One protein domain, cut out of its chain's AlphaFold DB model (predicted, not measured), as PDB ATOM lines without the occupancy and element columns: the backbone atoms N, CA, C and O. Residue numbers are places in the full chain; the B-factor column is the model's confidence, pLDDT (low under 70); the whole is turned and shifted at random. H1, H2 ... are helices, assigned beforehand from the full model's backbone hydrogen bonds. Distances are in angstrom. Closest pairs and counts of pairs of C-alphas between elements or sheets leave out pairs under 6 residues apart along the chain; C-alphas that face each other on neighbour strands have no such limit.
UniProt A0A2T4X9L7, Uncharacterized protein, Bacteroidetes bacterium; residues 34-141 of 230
ATOM      1  N   ALA A  34      30.800 -38.236  23.937       88.62
ATOM      2  CA  ALA A  34      30.738 -38.567  22.515       88.62
ATOM      3  C   ALA A  34      29.314 -38.916  22.063       88.62
ATOM      4  O   ALA A  34      28.922 -38.553  20.956       88.62
ATOM      5  N   THR A  35      28.523 -39.551  22.933       86.06
ATOM      6  CA  THR A  35      27.115 -39.888  22.655       86.06
ATOM      7  C   THR A  35      26.215 -38.654  22.584       86.06
ATOM      8  O   THR A  35      25.216 -38.664  21.872       86.06
ATOM      9  N   ILE A  36      26.585 -37.568  23.271       86.31
ATOM     10  CA  ILE A  36      25.813 -36.318  23.310       86.31
ATOM     11  C   ILE A  36      26.263 -35.350  22.221       86.31
ATOM     12  O   ILE A  36      25.435 -34.720  21.566       86.31
ATOM     13  N   LEU A  37      27.576 -35.195  22.048       90.12
ATOM     14  CA  LEU A  37      28.157 -34.191  21.161       90.12
ATOM     15  C   LEU A  37      28.269 -34.664  19.711       90.12
ATOM     16  O   LEU A  37      28.356 -33.802  18.838       90.12
ATOM     17  N   GLY A  38      28.246 -35.979  19.467       89.44
ATOM     18  CA  GLY A  38      28.472 -36.591  18.156       89.44
ATOM     19  C   GLY A  38      29.946 -36.545  17.748       89.44
ATOM     20  O   GLY A  38      30.589 -35.503  17.838       89.44
ATOM     21  N   SER A  39      30.500 -37.663  17.268       89.25
ATOM     22  CA  SER A  39      31.929 -37.795  16.918       89.25
ATOM     23  C   SER A  39      32.384 -36.990  15.689       89.25
ATOM     24  O   SER A  39      33.570 -36.980  15.341       89.25
ATOM     25  N   ASP A  40      31.446 -36.316  15.031       92.50
ATOM     26  CA  ASP A  40      31.618 -35.482  13.845       92.50
ATOM     27  C   ASP A  40      31.482 -33.979  14.144       92.50
ATOM     28  O   ASP A  40      31.629 -33.134  13.256       92.50
ATOM     29  N   ASN A  41      31.193 -33.602  15.388       95.88
ATOM     30  CA  ASN A  41      31.052 -32.207  15.769       95.88
ATOM     31  C   ASN A  41      32.424 -31.578  16.032       95.88
ATOM     32  O   ASN A  41      32.900 -31.534  17.166       95.88
ATOM     33  N   LEU A  42      33.084 -31.063  14.992       97.62
ATOM     34  CA  LEU A  42      34.415 -30.451  15.124       97.62
ATOM     35  C   LEU A  42      34.401 -29.160  15.954       97.62
ATOM     36  O   LEU A  42      35.445 -28.708  16.423       97.62
ATOM     37  N   GLN A  43      33.224 -28.570  16.178       96.56
ATOM     38  CA  GLN A  43      33.091 -27.336  16.948       96.56
ATOM     39  C   GLN A  43      33.410 -27.528  18.428       96.56
ATOM     40  O   GLN A  43      33.557 -26.528  19.124       96.56
ATOM     41  N   ILE A  44      33.577 -28.760  18.920       95.44
ATOM     42  CA  ILE A  44      34.080 -28.984  20.280       95.44
ATOM     43  C   ILE A  44      35.503 -28.447  20.471       95.44
ATOM     44  O   ILE A  44      35.878 -28.152  21.597       95.44
ATOM     45  N   VAL A  45      36.280 -28.295  19.395       95.75
ATOM     46  CA  VAL A  45      37.665 -27.816  19.423       95.75
ATOM     47  C   VAL A  45      37.683 -26.289  19.522       95.75
ATOM     48  O   VAL A  45      37.053 -25.589  18.719       95.75
ATOM     49  N   GLU A  46      38.401 -25.746  20.504       93.06
ATOM     50  CA  GLU A  46      38.653 -24.308  20.633       93.06
ATOM     51  C   GLU A  46      39.328 -23.766  19.369       93.06
ATOM     52  O   GLU A  46      40.262 -24.364  18.840       93.06
ATOM     53  N   GLY A  47      38.814 -22.645  18.856       92.06
ATOM     54  CA  GLY A  47      39.209 -22.079  17.559       92.06
ATOM     55  C   GLY A  47      38.390 -22.554  16.346       92.06
ATOM     56  O   GLY A  47      38.388 -21.867  15.326       92.06
ATOM     57  N   ILE A  48      37.610 -23.642  16.443       95.56
ATOM     58  CA  ILE A  48      36.754 -24.122  15.337       95.56
ATOM     59  C   ILE A  48      35.301 -23.651  15.510       95.56
ATOM     60  O   ILE A  48      34.532 -24.197  16.298       95.56
ATOM     61  N   GLY A  49      34.899 -22.607  14.782       94.62
ATOM     62  CA  GLY A  49      33.492 -22.182  14.688       94.62
ATOM     63  C   GLY A  49      32.727 -22.871  13.543       94.62
ATOM     64  O   GLY A  49      33.360 -23.512  12.705       94.62
ATOM     65  N   PRO A  50      31.399 -22.657  13.406       95.81
ATOM     66  CA  PRO A  50      30.572 -23.305  12.375       95.81
ATOM     67  C   PRO A  50      31.100 -23.152  10.940       95.81
ATOM     68  O   PRO A  50      31.004 -24.060  10.123       95.81
ATOM     69  N   LYS A  51      31.697 -21.993  10.625       96.88
ATOM     70  CA  LYS A  51      32.284 -21.733   9.301       96.88
ATOM     71  C   LYS A  51      33.574 -22.512   9.048       96.88
ATOM     72  O   LYS A  51      33.859 -22.796   7.894       96.88
ATOM     73  N   ILE A  52      34.373 -22.770  10.083       97.62
ATOM     74  CA  ILE A  52      35.618 -23.544   9.963       97.62
ATOM     75  C   ILE A  52      35.278 -25.030   9.936       97.62
ATOM     76  O   ILE A  52      35.781 -25.732   9.073       97.62
ATOM     77  N   ASP A  53      34.359 -25.478  10.793       98.12
ATOM     78  CA  ASP A  53      33.801 -26.835  10.769       98.12
ATOM     79  C   ASP A  53      33.321 -27.214   9.357       98.12
ATOM     80  O   ASP A  53      33.818 -28.166   8.761       98.12
ATOM     81  N   GLY A  54      32.473 -26.380   8.743       97.69
ATOM     82  CA  GLY A  54      32.013 -26.610   7.370       97.69
ATOM     83  C   GLY A  54      33.129 -26.646   6.315       97.69
ATOM     84  O   GLY A  54      33.029 -27.407   5.356       97.69
ATOM     85  N   LEU A  55      34.200 -25.861   6.480       97.75
ATOM     86  CA  LEU A  55      35.354 -25.896   5.571       97.75
ATOM     87  C   LEU A  55      36.157 -27.187   5.699       97.75
ATOM     88  O   LEU A  55      36.525 -27.773   4.687       97.75
ATOM     89  N   LEU A  56      36.430 -27.615   6.931       98.38
ATOM     90  CA  LEU A  56      37.178 -28.842   7.194       98.38
ATOM     91  C   LEU A  56      36.413 -30.059   6.668       98.38
ATOM     92  O   LEU A  56      36.999 -30.896   5.983       98.38
ATOM     93  N   LYS A  57      35.091 -30.094   6.877       98.19
ATOM     94  CA  LYS A  57      34.209 -31.131   6.323       98.19
ATOM     95  C   LYS A  57      34.218 -31.153   4.794       98.19
ATOM     96  O   LYS A  57      34.279 -32.224   4.198       98.19
ATOM     97  N   ALA A  58      34.230 -29.986   4.148       97.75
ATOM     98  CA  ALA A  58      34.344 -29.896   2.691       97.75
ATOM     99  C   ALA A  58      35.691 -30.425   2.149       97.75
ATOM    100  O   ALA A  58      35.736 -30.878   1.008       97.75
ATOM    101  N   ASP A  59      36.754 -30.420   2.962       97.75
ATOM    102  CA  ASP A  59      38.067 -31.020   2.654       97.75
ATOM    103  C   ASP A  59      38.203 -32.475   3.166       97.75
ATOM    104  O   ASP A  59      39.296 -33.037   3.248       97.75
ATOM    105  N   GLY A  60      37.090 -33.110   3.547       97.44
ATOM    106  CA  GLY A  60      37.062 -34.512   3.966       97.44
ATOM    107  C   GLY A  60      37.521 -34.774   5.402       97.44
ATOM    108  O   GLY A  60      37.750 -35.926   5.758       97.44
ATOM    109  N   ILE A  61      37.657 -33.743   6.237       98.50
ATOM    110  CA  ILE A  61      37.864 -33.892   7.683       98.50
ATOM    111  C   ILE A  61      36.485 -33.829   8.339       98.50
ATOM    112  O   ILE A  61      35.972 -32.748   8.614       98.50
ATOM    113  N   ASN A  62      35.856 -34.983   8.541       97.81
ATOM    114  CA  ASN A  62      34.482 -35.096   9.029       97.81
ATOM    115  C   ASN A  62      34.396 -35.452  10.510       97.81
ATOM    116  O   ASN A  62      33.405 -35.129  11.157       97.81
ATOM    117  N   THR A  63      35.423 -36.103  11.045       98.19
ATOM    118  CA  THR A  63      35.431 -36.675  12.391       98.19
ATOM    119  C   THR A  63      36.588 -36.154  13.229       98.19
ATOM    120  O   THR A  63      37.605 -35.678  12.712       98.19
ATOM    121  N   TRP A  64      36.479 -36.302  14.551       97.94
ATOM    122  CA  TRP A  64      37.591 -35.997  15.453       97.94
ATOM    123  C   TRP A  64      38.842 -36.823  15.152       97.94
ATOM    124  O   TRP A  64      39.944 -36.301  15.263       97.94
ATOM    125  N   GLY A  65      38.686 -38.080  14.723       97.56
ATOM    126  CA  GLY A  65      39.815 -38.935  14.344       97.56
ATOM    127  C   GLY A  65      40.570 -38.399  13.122       97.56
ATOM    128  O   GLY A  65      41.796 -38.327  13.130       97.56
ATOM    129  N   GLU A  66      39.849 -37.947  12.095       98.56
ATOM    130  CA  GLU A  66      40.455 -37.345  10.898       98.56
ATOM    131  C   GLU A  66      41.108 -35.989  11.200       98.56
ATOM    132  O   GLU A  66      42.176 -35.673  10.663       98.56
ATOM    133  N   LEU A  67      40.503 -35.192  12.088       98.56
ATOM    134  CA  LEU A  67      41.093 -33.934  12.541       98.56
ATOM    135  C   LEU A  67      42.355 -34.185  13.380       98.56
ATOM    136  O   LEU A  67      43.362 -33.512  13.179       98.56
ATOM    137  N   ALA A  68      42.334 -35.193  14.254       98.38
ATOM    138  CA  ALA A  68      43.478 -35.611  15.061       98.38
ATOM    139  C   ALA A  68      44.656 -36.117  14.216       98.38
ATOM    140  O   ALA A  68      45.812 -35.912  14.579       98.38
ATOM    141  N   ALA A  69      44.370 -36.762  13.083       98.31
ATOM    142  CA  ALA A  69      45.378 -37.246  12.144       98.31
ATOM    143  C   ALA A  69      45.926 -36.152  11.207       98.31
ATOM    144  O   ALA A  69      46.887 -36.391  10.474       98.31
ATOM    145  N   SER A  70      45.322 -34.961  11.194       98.44
ATOM    146  CA  SER A  70      45.733 -33.863  10.318       98.44
ATOM    147  C   SER A  70      46.864 -33.047  10.940       98.44
ATOM    148  O   SER A  70      46.838 -32.734  12.127       98.44
ATOM    149  N   SER A  71      47.853 -32.656  10.133       98.06
ATOM    150  CA  SER A  71      48.923 -31.775  10.607       98.06
ATOM    151  C   SER A  71      48.461 -30.307  10.645       98.06
ATOM    152  O   SER A  71      47.617 -29.913   9.827       98.06
ATOM    153  N   PRO A  72      49.021 -29.465  11.536       97.75
ATOM    154  CA  PRO A  72      48.750 -28.028  11.536       97.75
ATOM    155  C   PRO A  72      49.002 -27.362  10.176       97.75
ATOM    156  O   PRO A  72      48.247 -26.476   9.785       97.75
ATOM    157  N   GLU A  73      50.004 -27.813   9.417       97.69
ATOM    158  CA  GLU A  73      50.337 -27.286   8.087       97.69
ATOM    159  C   GLU A  73      49.236 -27.593   7.070       97.69
ATOM    160  O   GLU A  73      48.832 -26.704   6.318       97.69
ATOM    161  N   ARG A  74      48.699 -28.825   7.071       97.94
ATOM    162  CA  ARG A  74      47.553 -29.189   6.223       97.94
ATOM    163  C   ARG A  74      46.352 -28.307   6.550       97.94
ATOM    164  O   ARG A  74      45.757 -27.716   5.650       97.94
ATOM    165  N   LEU A  75      46.010 -28.209   7.834       98.25
ATOM    166  CA  LEU A  75      44.876 -27.412   8.304       98.25
ATOM    167  C   LEU A  75      45.046 -25.938   7.926       98.25
ATOM    168  O   LEU A  75      44.105 -25.307   7.446       98.25
ATOM    169  N   LYS A  76      46.262 -25.404   8.067       97.62
ATOM    170  CA  LYS A  76      46.588 -24.039   7.666       97.62
ATOM    171  C   LYS A  76      46.412 -23.828   6.161       97.62
ATOM    172  O   LYS A  76      45.808 -22.832   5.770       97.62
ATOM    173  N   GLY A  77      46.827 -24.790   5.338       97.31
ATOM    174  CA  GLY A  77      46.601 -24.771   3.891       97.31
ATOM    175  C   GLY A  77      45.120 -24.662   3.509       97.31
ATOM    176  O   GLY A  77      44.772 -23.844   2.657       97.31
ATOM    177  N   ILE A  78      44.235 -25.405   4.185       97.62
ATOM    178  CA  ILE A  78      42.776 -25.324   3.966       97.62
ATOM    179  C   ILE A  78      42.259 -23.912   4.281       97.62
ATOM    180  O   ILE A  78      41.509 -23.325   3.495       97.62
ATOM    181  N   LEU A  79      42.675 -23.340   5.417       97.12
ATOM    182  CA  LEU A  79      42.268 -21.993   5.836       97.12
ATOM    183  C   LEU A  79      42.752 -20.917   4.855       97.12
ATOM    184  O   LEU A  79      42.008 -19.981   4.554       97.12
ATOM    185  N   ASP A  80      43.975 -21.053   4.345       95.81
ATOM    186  CA  ASP A  80      44.574 -20.088   3.427       95.81
ATOM    187  C   ASP A  80      43.890 -20.114   2.050       95.81
ATOM    188  O   ASP A  80      43.588 -19.049   1.502       95.81
ATOM    189  N   VAL A  81      43.540 -21.302   1.535       96.12
ATOM    190  CA  VAL A  81      42.727 -21.460   0.310       96.12
ATOM    191  C   VAL A  81      41.328 -20.866   0.489       96.12
ATOM    192  O   VAL A  81      40.810 -20.209  -0.415       96.12
ATOM    193  N   ALA A  82      40.718 -21.035   1.666       94.94
ATOM    194  CA  ALA A  82      39.393 -20.494   1.971       94.94
ATOM    195  C   ALA A  82      39.363 -18.953   2.088       94.94
ATOM    196  O   ALA A  82      38.286 -18.338   2.079       94.94
ATOM    197  N   GLY A  83      40.536 -18.324   2.174       93.50
ATOM    198  CA  GLY A  83      40.732 -16.897   1.969       93.50
ATOM    199  C   GLY A  83      40.974 -16.078   3.234       93.50
ATOM    200  O   GLY A  83      41.008 -16.553   4.369       93.50
ATOM    201  N   SER A  84      41.119 -14.768   3.020       93.38
ATOM    202  CA  SER A  84      41.635 -13.808   4.005       93.38
ATOM    203  C   SER A  84      40.917 -13.779   5.355       93.38
ATOM    204  O   SER A  84      41.533 -13.464   6.373       93.38
ATOM    205  N   ARG A  85      39.627 -14.119   5.369       93.56
ATOM    206  CA  ARG A  85      38.782 -14.102   6.568       93.56
ATOM    207  C   ARG A  85      39.170 -15.148   7.619       93.56
ATOM    208  O   ARG A  85      38.751 -15.009   8.760       93.56
ATOM    209  N   TYR A  86      39.959 -16.162   7.255       94.69
ATOM    210  CA  TYR A  86      40.399 -17.226   8.167       94.69
ATOM    211  C   TYR A  86      41.854 -17.087   8.619       94.69
ATOM    212  O   TYR A  86      42.337 -17.923   9.372       94.69
ATOM    213  N   ARG A  87      42.564 -16.029   8.205       89.50
ATOM    214  CA  ARG A  87      43.995 -15.863   8.517       89.50
ATOM    215  C   ARG A  87      44.311 -15.820  10.011       89.50
ATOM    216  O   ARG A  87      45.429 -16.159  10.372       89.50
ATOM    217  N   LEU A  88      43.358 -15.374  10.832       89.00
ATOM    218  CA  LEU A  88      43.510 -15.276  12.285       89.00
ATOM    219  C   LEU A  88      43.299 -16.612  13.009       89.00
ATOM    220  O   LEU A  88      43.594 -16.697  14.193       89.00
ATOM    221  N   ALA A  89      42.768 -17.634  12.333       91.69
ATOM    222  CA  ALA A  89      42.633 -18.954  12.929       91.69
ATOM    223  C   ALA A  89      44.004 -19.647  12.986       91.69
ATOM    224  O   ALA A  89      44.703 -19.728  11.970       91.69
ATOM    225  N   ASP A  90      44.355 -20.157  14.167       93.12
ATOM    226  CA  ASP A  90      45.573 -20.928  14.416       93.12
ATOM    227  C   ASP A  90      45.213 -22.405  14.671       93.12
ATOM    228  O   ASP A  90      44.608 -22.717  15.701       93.12
ATOM    229  N   PRO A  91      45.553 -23.324  13.745       96.38
ATOM    230  CA  PRO A  91      45.223 -24.736  13.880       96.38
ATOM    231  C   PRO A  91      46.186 -25.530  14.768       96.38
ATOM    232  O   PRO A  91      45.993 -26.737  14.918       96.38
ATOM    233  N   LYS A  92      47.221 -24.909  15.347       95.81
ATOM    234  CA  LYS A  92      48.295 -25.608  16.072       95.81
ATOM    235  C   LYS A  92      47.786 -26.585  17.136       95.81
ATOM    236  O   LYS A  92      48.336 -27.676  17.270       95.81
ATOM    237  N   THR A  93      46.743 -26.216  17.876       95.88
ATOM    238  CA  THR A  93      46.196 -27.033  18.974       95.88
ATOM    239  C   THR A  93      45.037 -27.936  18.541       95.88
ATOM    240  O   THR A  93      44.633 -28.817  19.304       95.88
ATOM    241  N   TRP A  94      44.494 -27.768  17.327       97.50
ATOM    242  CA  TRP A  94      43.279 -28.474  16.899       97.50
ATOM    243  C   TRP A  94      43.444 -29.997  16.840       97.50
ATOM    244  O   TRP A  94      42.569 -30.681  17.378       97.50
ATOM    245  N   PRO A  95      44.537 -30.558  16.276       98.44
ATOM    246  CA  PRO A  95      44.716 -32.008  16.233       98.44
ATOM    247  C   PRO A  95      44.755 -32.641  17.627       98.44
ATOM    248  O   PRO A  95      44.133 -33.674  17.855       98.44
ATOM    249  N   GLN A  96      45.425 -31.999  18.591       97.69
ATOM    250  CA  GLN A  96      45.524 -32.522  19.956       97.69
ATOM    251  C   GLN A  96      44.173 -32.490  20.680       97.69
ATOM    252  O   GLN A  96      43.801 -33.473  21.318       97.69
ATOM    253  N   GLN A  97      43.405 -31.404  20.552       97.31
ATOM    254  CA  GLN A  97      42.054 -31.332  21.120       97.31
ATOM    255  C   GLN A  97      41.132 -32.408  20.524       97.31
ATOM    256  O   GLN A  97      40.428 -33.105  21.255       97.31
ATOM    257  N   ALA A  98      41.171 -32.581  19.200       98.06
ATOM    258  CA  ALA A  98      40.393 -33.604  18.509       98.06
ATOM    259  C   ALA A  98      40.812 -35.023  18.920       98.06
ATOM    260  O   ALA A  98      39.960 -35.893  19.093       98.06
ATOM    261  N   LYS A  99      42.110 -35.250  19.147       97.50
ATOM    262  CA  LYS A  99      42.630 -36.527  19.644       97.50
ATOM    263  C   LYS A  99      42.061 -36.869  21.018       97.50
ATOM    264  O   LYS A  99      41.600 -37.990  21.206       97.50
ATOM    265  N   LEU A 100      42.052 -35.917  21.953       96.56
ATOM    266  CA  LEU A 100      41.486 -36.137  23.288       96.56
ATOM    267  C   LEU A 100      40.000 -36.515  23.211       96.56
ATOM    268  O   LEU A 100      39.579 -37.463  23.870       96.56
ATOM    269  N   ALA A 101      39.225 -35.851  22.352       95.62
ATOM    270  CA  ALA A 101      37.827 -36.212  22.121       95.62
ATOM    271  C   ALA A 101      37.666 -37.607  21.497       95.62
ATOM    272  O   ALA A 101      36.849 -38.405  21.954       95.62
ATOM    273  N   HIS A 102      38.465 -37.926  20.474       95.75
ATOM    274  CA  HIS A 102      38.451 -39.229  19.803       95.75
ATOM    275  C   HIS A 102      38.813 -40.384  20.751       95.75
ATOM    276  O   HIS A 102      38.220 -41.455  20.671       95.75
ATOM    277  N   GLU A 103      39.746 -40.151  21.676       94.19
ATOM    278  CA  GLU A 103      40.173 -41.111  22.702       94.19
ATOM    279  C   GLU A 103      39.263 -41.118  23.947       94.19
ATOM    280  O   GLU A 103      39.573 -41.796  24.926       94.19
ATOM    281  N   ASN A 104      38.141 -40.386  23.923       91.50
ATOM    282  CA  ASN A 104      37.184 -40.275  25.028       91.50
ATOM    283  C   ASN A 104      37.795 -39.702  26.329       91.50
ATOM    284  O   ASN A 104      37.330 -39.991  27.433       91.50
ATOM    285  N   LYS A 105      38.841 -38.875  26.208       93.00
ATOM    286  CA  LYS A 105      39.561 -38.209  27.307       93.00
ATOM    287  C   LYS A 105      38.975 -36.828  27.588       93.00
ATOM    288  O   LYS A 105      39.623 -35.798  27.409       93.00
ATOM    289  N   TRP A 106      37.708 -36.808  27.987       91.25
ATOM    290  CA  TRP A 106      36.947 -35.568  28.149       91.25
ATOM    291  C   TRP A 106      37.445 -34.681  29.284       91.25
ATOM    292  O   TRP A 106      37.521 -33.471  29.092       91.25
ATOM    293  N   ASP A 107      37.833 -35.270  30.417       88.62
ATOM    294  CA  ASP A 107      38.402 -34.523  31.545       88.62
ATOM    295  C   ASP A 107      39.690 -33.800  31.111       88.62
ATOM    296  O   ASP A 107      39.807 -32.588  31.281       88.62
ATOM    297  N   GLU A 108      40.601 -34.512  30.432       92.06
ATOM    298  CA  GLU A 108      41.835 -33.933  29.880       92.06
ATOM    299  C   GLU A 108      41.542 -32.848  28.829       92.06
ATOM    300  O   GLU A 108      42.214 -31.821  28.802       92.06
ATOM    301  N   LEU A 109      40.533 -33.038  27.969       93.88
ATOM    302  CA  LEU A 109      40.135 -32.026  26.985       93.88
ATOM    303  C   LEU A 109      39.583 -30.763  27.653       93.88
ATOM    304  O   LEU A 109      39.929 -29.658  27.241       93.88
ATOM    305  N   ILE A 110      38.731 -30.909  28.670       90.94
ATOM    306  CA  ILE A 110      38.152 -29.780  29.407       90.94
ATOM    307  C   ILE A 110      39.251 -29.005  30.131       90.94
ATOM    308  O   ILE A 110      39.286 -27.778  30.028       90.94
ATOM    309  N   GLU A 111      40.152 -29.699  30.825       88.38
ATOM    310  CA  GLU A 111      41.308 -29.078  31.476       88.38
ATOM    311  C   GLU A 111      42.203 -28.373  30.458       88.38
ATOM    312  O   GLU A 111      42.567 -27.212  30.661       88.38
ATOM    313  N   TYR A 112      42.493 -29.028  29.329       90.88
ATOM    314  CA  TYR A 112      43.295 -28.432  28.269       90.88
ATOM    315  C   TYR A 112      42.645 -27.148  27.751       90.88
ATOM    316  O   TYR A 112      43.305 -26.118  27.696       90.88
ATOM    317  N   GLN A 113      41.342 -27.158  27.469       91.88
ATOM    318  CA  GLN A 113      40.611 -25.979  26.997       91.88
ATOM    319  C   GLN A 113      40.562 -24.836  28.010       91.88
ATOM    320  O   GLN A 113      40.649 -23.684  27.599       91.88
ATOM    321  N   LYS A 114      40.464 -25.122  29.312       86.44
ATOM    322  CA  LYS A 114      40.523 -24.090  30.368       86.44
ATOM    323  C   LYS A 114      41.903 -23.438  30.485       86.44
ATOM    324  O   LYS A 114      42.014 -22.318  30.978       86.44
ATOM    325  N   PHE A 115      42.943 -24.130  30.024       81.44
ATOM    326  CA  PHE A 115      44.303 -23.605  29.935       81.44
ATOM    327  C   PHE A 115      44.559 -22.807  28.640       81.44
ATOM    328  O   PHE A 115      45.540 -22.066  28.542       81.44
ATOM    329  N   LEU A 116      43.686 -22.934  27.637       77.19
ATOM    330  CA  LEU A 116      43.765 -22.158  26.402       77.19
ATOM    331  C   LEU A 116      43.067 -20.800  26.581       77.19
ATOM    332  O   LEU A 116      41.948 -20.728  27.075       77.19
ATOM    333  N   ASP A 117      43.683 -19.728  26.089       65.06
ATOM    334  CA  ASP A 117      42.986 -18.468  25.808       65.06
ATOM    335  C   ASP A 117      42.651 -18.441  24.316       65.06
ATOM    336  O   ASP A 117      43.536 -18.340  23.462       65.06
ATOM    337  N   THR A 118      41.371 -18.608  23.981       62.59
ATOM    338  CA  THR A 118      40.852 -18.634  22.596       62.59
ATOM    339  C   THR A 118      41.550 -19.624  21.642       62.59
ATOM    340  O   THR A 118      41.569 -19.424  20.429       62.59
ATOM    341  N   GLY A 119      42.099 -20.726  22.168       60.09
ATOM    342  CA  GLY A 119      42.812 -21.747  21.383       60.09
ATOM    343  C   GLY A 119      44.341 -21.626  21.392       60.09
ATOM    344  O   GLY A 119      45.010 -22.497  20.831       60.09
ATOM    345  N   THR A 120      44.890 -20.606  22.062       60.16
ATOM    346  CA  THR A 120      46.334 -20.405  22.269       60.16
ATOM    347  C   THR A 120      46.725 -20.793  23.694       60.16
ATOM    348  O   THR A 120      46.029 -20.441  24.641       60.16
ATOM    349  N   GLU A 121      47.843 -21.500  23.871       61.41
ATOM    350  CA  GLU A 121      48.370 -21.854  25.198       61.41
ATOM    351  C   GLU A 121      48.761 -20.581  25.976       61.41
ATOM    352  O   GLU A 121      49.693 -19.874  25.587       61.41
ATOM    353  N   THR A 122      48.049 -20.265  27.063       60.97
ATOM    354  CA  THR A 122      48.349 -19.122  27.950       60.97
ATOM    355  C   THR A 122      48.194 -19.531  29.423       60.97
ATOM    356  O   THR A 122      48.200 -20.717  29.731       60.97
ATOM    357  N   LYS A 123      48.106 -18.582  30.373       55.56
ATOM    358  CA  LYS A 123      47.881 -18.903  31.798       55.56
ATOM    359  C   LYS A 123      46.463 -19.427  32.100       55.56
ATOM    360  O   LYS A 123      46.258 -19.869  33.227       55.56
ATOM    361  N   GLY A 124      45.539 -19.400  31.131       56.22
ATOM    362  CA  GLY A 124      44.133 -19.770  31.317       56.22
ATOM    363  C   GLY A 124      43.363 -18.766  32.182       56.22
ATOM    364  O   GLY A 124      43.960 -17.923  32.857       56.22
ATOM    365  N   ASP A 125      42.032 -18.845  32.160       53.47
ATOM    366  CA  ASP A 125      41.175 -18.064  33.060       53.47
ATOM    367  C   ASP A 125      40.549 -18.897  34.186       53.47
ATOM    368  O   ASP A 125      40.173 -18.291  35.182       53.47
ATOM    369  N   PHE A 126      40.515 -20.238  34.087       58.75
ATOM    370  CA  PHE A 126      39.972 -21.252  35.028       58.75
ATOM    371  C   PHE A 126      38.549 -21.025  35.583       58.75
ATOM    372  O   PHE A 126      37.933 -21.958  36.095       58.75
ATOM    373  N   GLU A 127      38.018 -19.818  35.452       63.97
ATOM    374  CA  GLU A 127      36.721 -19.348  35.911       63.97
ATOM    375  C   GLU A 127      35.676 -19.473  34.798       63.97
ATOM    376  O   GLU A 127      34.484 -19.605  35.087       63.97
ATOM    377  N   ASN A 128      36.089 -19.473  33.521       73.62
ATOM    378  CA  ASN A 128      35.155 -19.650  32.419       73.62
ATOM    379  C   ASN A 128      34.985 -21.132  32.047       73.62
ATOM    380  O   ASN A 128      35.944 -21.910  32.048       73.62
ATOM    381  N   PRO A 129      33.759 -21.544  31.674       83.38
ATOM    382  CA  PRO A 129      33.527 -22.894  31.190       83.38
ATOM    383  C   PRO A 129      34.249 -23.129  29.859       83.38
ATOM    384  O   PRO A 129      34.294 -22.244  28.988       83.38
ATOM    385  N   SER A 130      34.766 -24.343  29.687       90.44
ATOM    386  CA  SER A 130      35.382 -24.799  28.443       90.44
ATOM    387  C   SER A 130      34.368 -24.822  27.298       90.44
ATOM    388  O   SER A 130      33.149 -24.736  27.502       90.44
ATOM    389  N   LYS A 131      34.842 -24.965  26.059       92.12
ATOM    390  CA  LYS A 131      33.945 -25.109  24.909       92.12
ATOM    391  C   LYS A 131      33.053 -26.334  25.014       92.12
ATOM    392  O   LYS A 131      31.864 -26.237  24.712       92.12
ATOM    393  N   VAL A 132      33.614 -27.458  25.458       92.69
ATOM    394  CA  VAL A 132      32.859 -28.693  25.706       92.69
ATOM    395  C   VAL A 132      31.745 -28.431  26.718       92.69
ATOM    396  O   VAL A 132      30.585 -28.711  26.423       92.69
ATOM    397  N   GLU A 133      32.056 -27.810  27.858       90.38
ATOM    398  CA  GLU A 133      31.063 -27.501  28.897       90.38
ATOM    399  C   GLU A 133      29.969 -26.553  28.378       90.38
ATOM    400  O   GLU A 133      28.784 -26.775  28.629       90.38
ATOM    401  N   LYS A 134      30.333 -25.535  27.585       90.56
ATOM    402  CA  LYS A 134      29.374 -24.616  26.941       90.56
ATOM    403  C   LYS A 134      28.448 -25.337  25.959       90.56
ATOM    404  O   LYS A 134      27.256 -25.030  25.908       90.56
ATOM    405  N   LEU A 135      28.974 -26.267  25.161       91.88
ATOM    406  CA  LEU A 135      28.181 -27.034  24.199       91.88
ATOM    407  C   LEU A 135      27.244 -28.020  24.898       91.88
ATOM    408  O   LEU A 135      26.076 -28.091  24.521       91.88
ATOM    409  N   ILE A 136      27.713 -28.707  25.941       89.25
ATOM    410  CA  ILE A 136      26.866 -29.572  26.771       89.25
ATOM    411  C   ILE A 136      25.751 -28.754  27.419       89.25
ATOM    412  O   ILE A 136      24.585 -29.109  27.267       89.25
ATOM    413  N   ALA A 137      26.070 -27.613  28.035       88.50
ATOM    414  CA  ALA A 137      25.059 -26.746  28.634       88.50
ATOM    415  C   ALA A 137      24.029 -26.246  27.618       88.50
ATOM    416  O   ALA A 137      22.840 -26.167  27.920       88.50
ATOM    417  N   LYS A 138      24.462 -25.954  26.389       88.81
ATOM    418  CA  LYS A 138      23.561 -25.559  25.302       88.81
ATOM    419  C   LYS A 138      22.641 -26.697  24.850       88.81
ATOM    420  O   LYS A 138      21.493 -26.423  24.514       88.81
ATOM    421  N   LEU A 139      23.140 -27.929  24.783       86.69
ATOM    422  CA  LEU A 139      22.375 -29.090  24.311       86.69
ATOM    423  C   LEU A 139      21.426 -29.637  25.376       86.69
ATOM    424  O   LEU A 139      20.306 -30.015  25.054       86.69
ATOM    425  N   MET A 140      21.884 -29.676  26.623       82.62
ATOM    426  CA  MET A 140      21.174 -30.306  27.734       82.62
ATOM    427  C   MET A 140      20.354 -29.307  28.560       82.62
ATOM    428  O   MET A 140      19.434 -29.697  29.264       82.62
ATOM    429  N   GLY A 141      20.666 -28.009  28.479       83.50
ATOM    430  CA  GLY A 141      19.993 -26.954  29.245       83.50
ATOM    431  C   GLY A 141      20.537 -26.743  30.664       83.50
ATOM    432  O   GLY A 141      20.056 -25.858  31.371       83.50
TER     433      GLY A 141
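Overview. This is residues 34 to 141 of the 230 residues of an uncharacterized protein of Bacteroidetes bacterium (UniProt A0A2T4X9L7). Short helices form an arc round the link of residues 38 to 49, which runs through the middle; H2 and H4 make one end, H3 and H5 the stretch between, and H6, H7 and H1 the other end. The printed part has 108 residues with seven named helices, H1 to H7 in chain order, and no named strand: all helix. It is compact, with a radius of gyration of the C-alphas of 13.1 A and spans of 35 by 31 by 23 A.

Arrangement. Begin with H1, residues 34 to 37, which only just touches H7, residues 131 to 140, with 3 pairs of C-alphas within 8 A; the closest, those of Leu 37 and Ile 136, are 7.4 A apart. Next, H2, residues 50 to 58, touches H4, residues 72 to 82, about perpendicular at 78 degrees; their closest C-alphas, Leu 56 and Ile 78, are 7.4 A apart. H3, residues 64 to 68, touches H5, residues 94 to 102, closest at the C-alphas of Ala 68 and Pro 95, 4.0 A. H5 and H6, residues 106 to 115, form a helical hairpin at a shallow tilt of 27 degrees, opposite ways; the C-alphas of Leu 100 and Leu 109 are closest, 5.7 A. H6 touches H7 at a steep tilt of 56 degrees, opposite ways, closest at the C-alphas of Ile 110 and Val 132, 6.5 A. H2 and H7 are apart. Every O i to N i+4 pair is within hydrogen-bond range in H2 to H7; H1 is too short for one.

Along the chain. Find C-alpha 34 at (30.738, -38.567, 22.515), where H1 begins. H4, the longest helix, runs 15.4 A from C-alpha 72 at (48.750, -28.028, 11.536); H6 measures 14.2 A, and H7 runs 14.1 A to C-alpha 140 at (21.174, -30.306, 27.734).

Size, cuts and confidence. The C-alphas of Val 81 and Gly 141 are farthest apart, 37.2 A. The links H1 to H2, H4 to H5 and H6 to H7 are long, and the printed part has no cut. Look for pLDDT under 70 at residues 117 to 127.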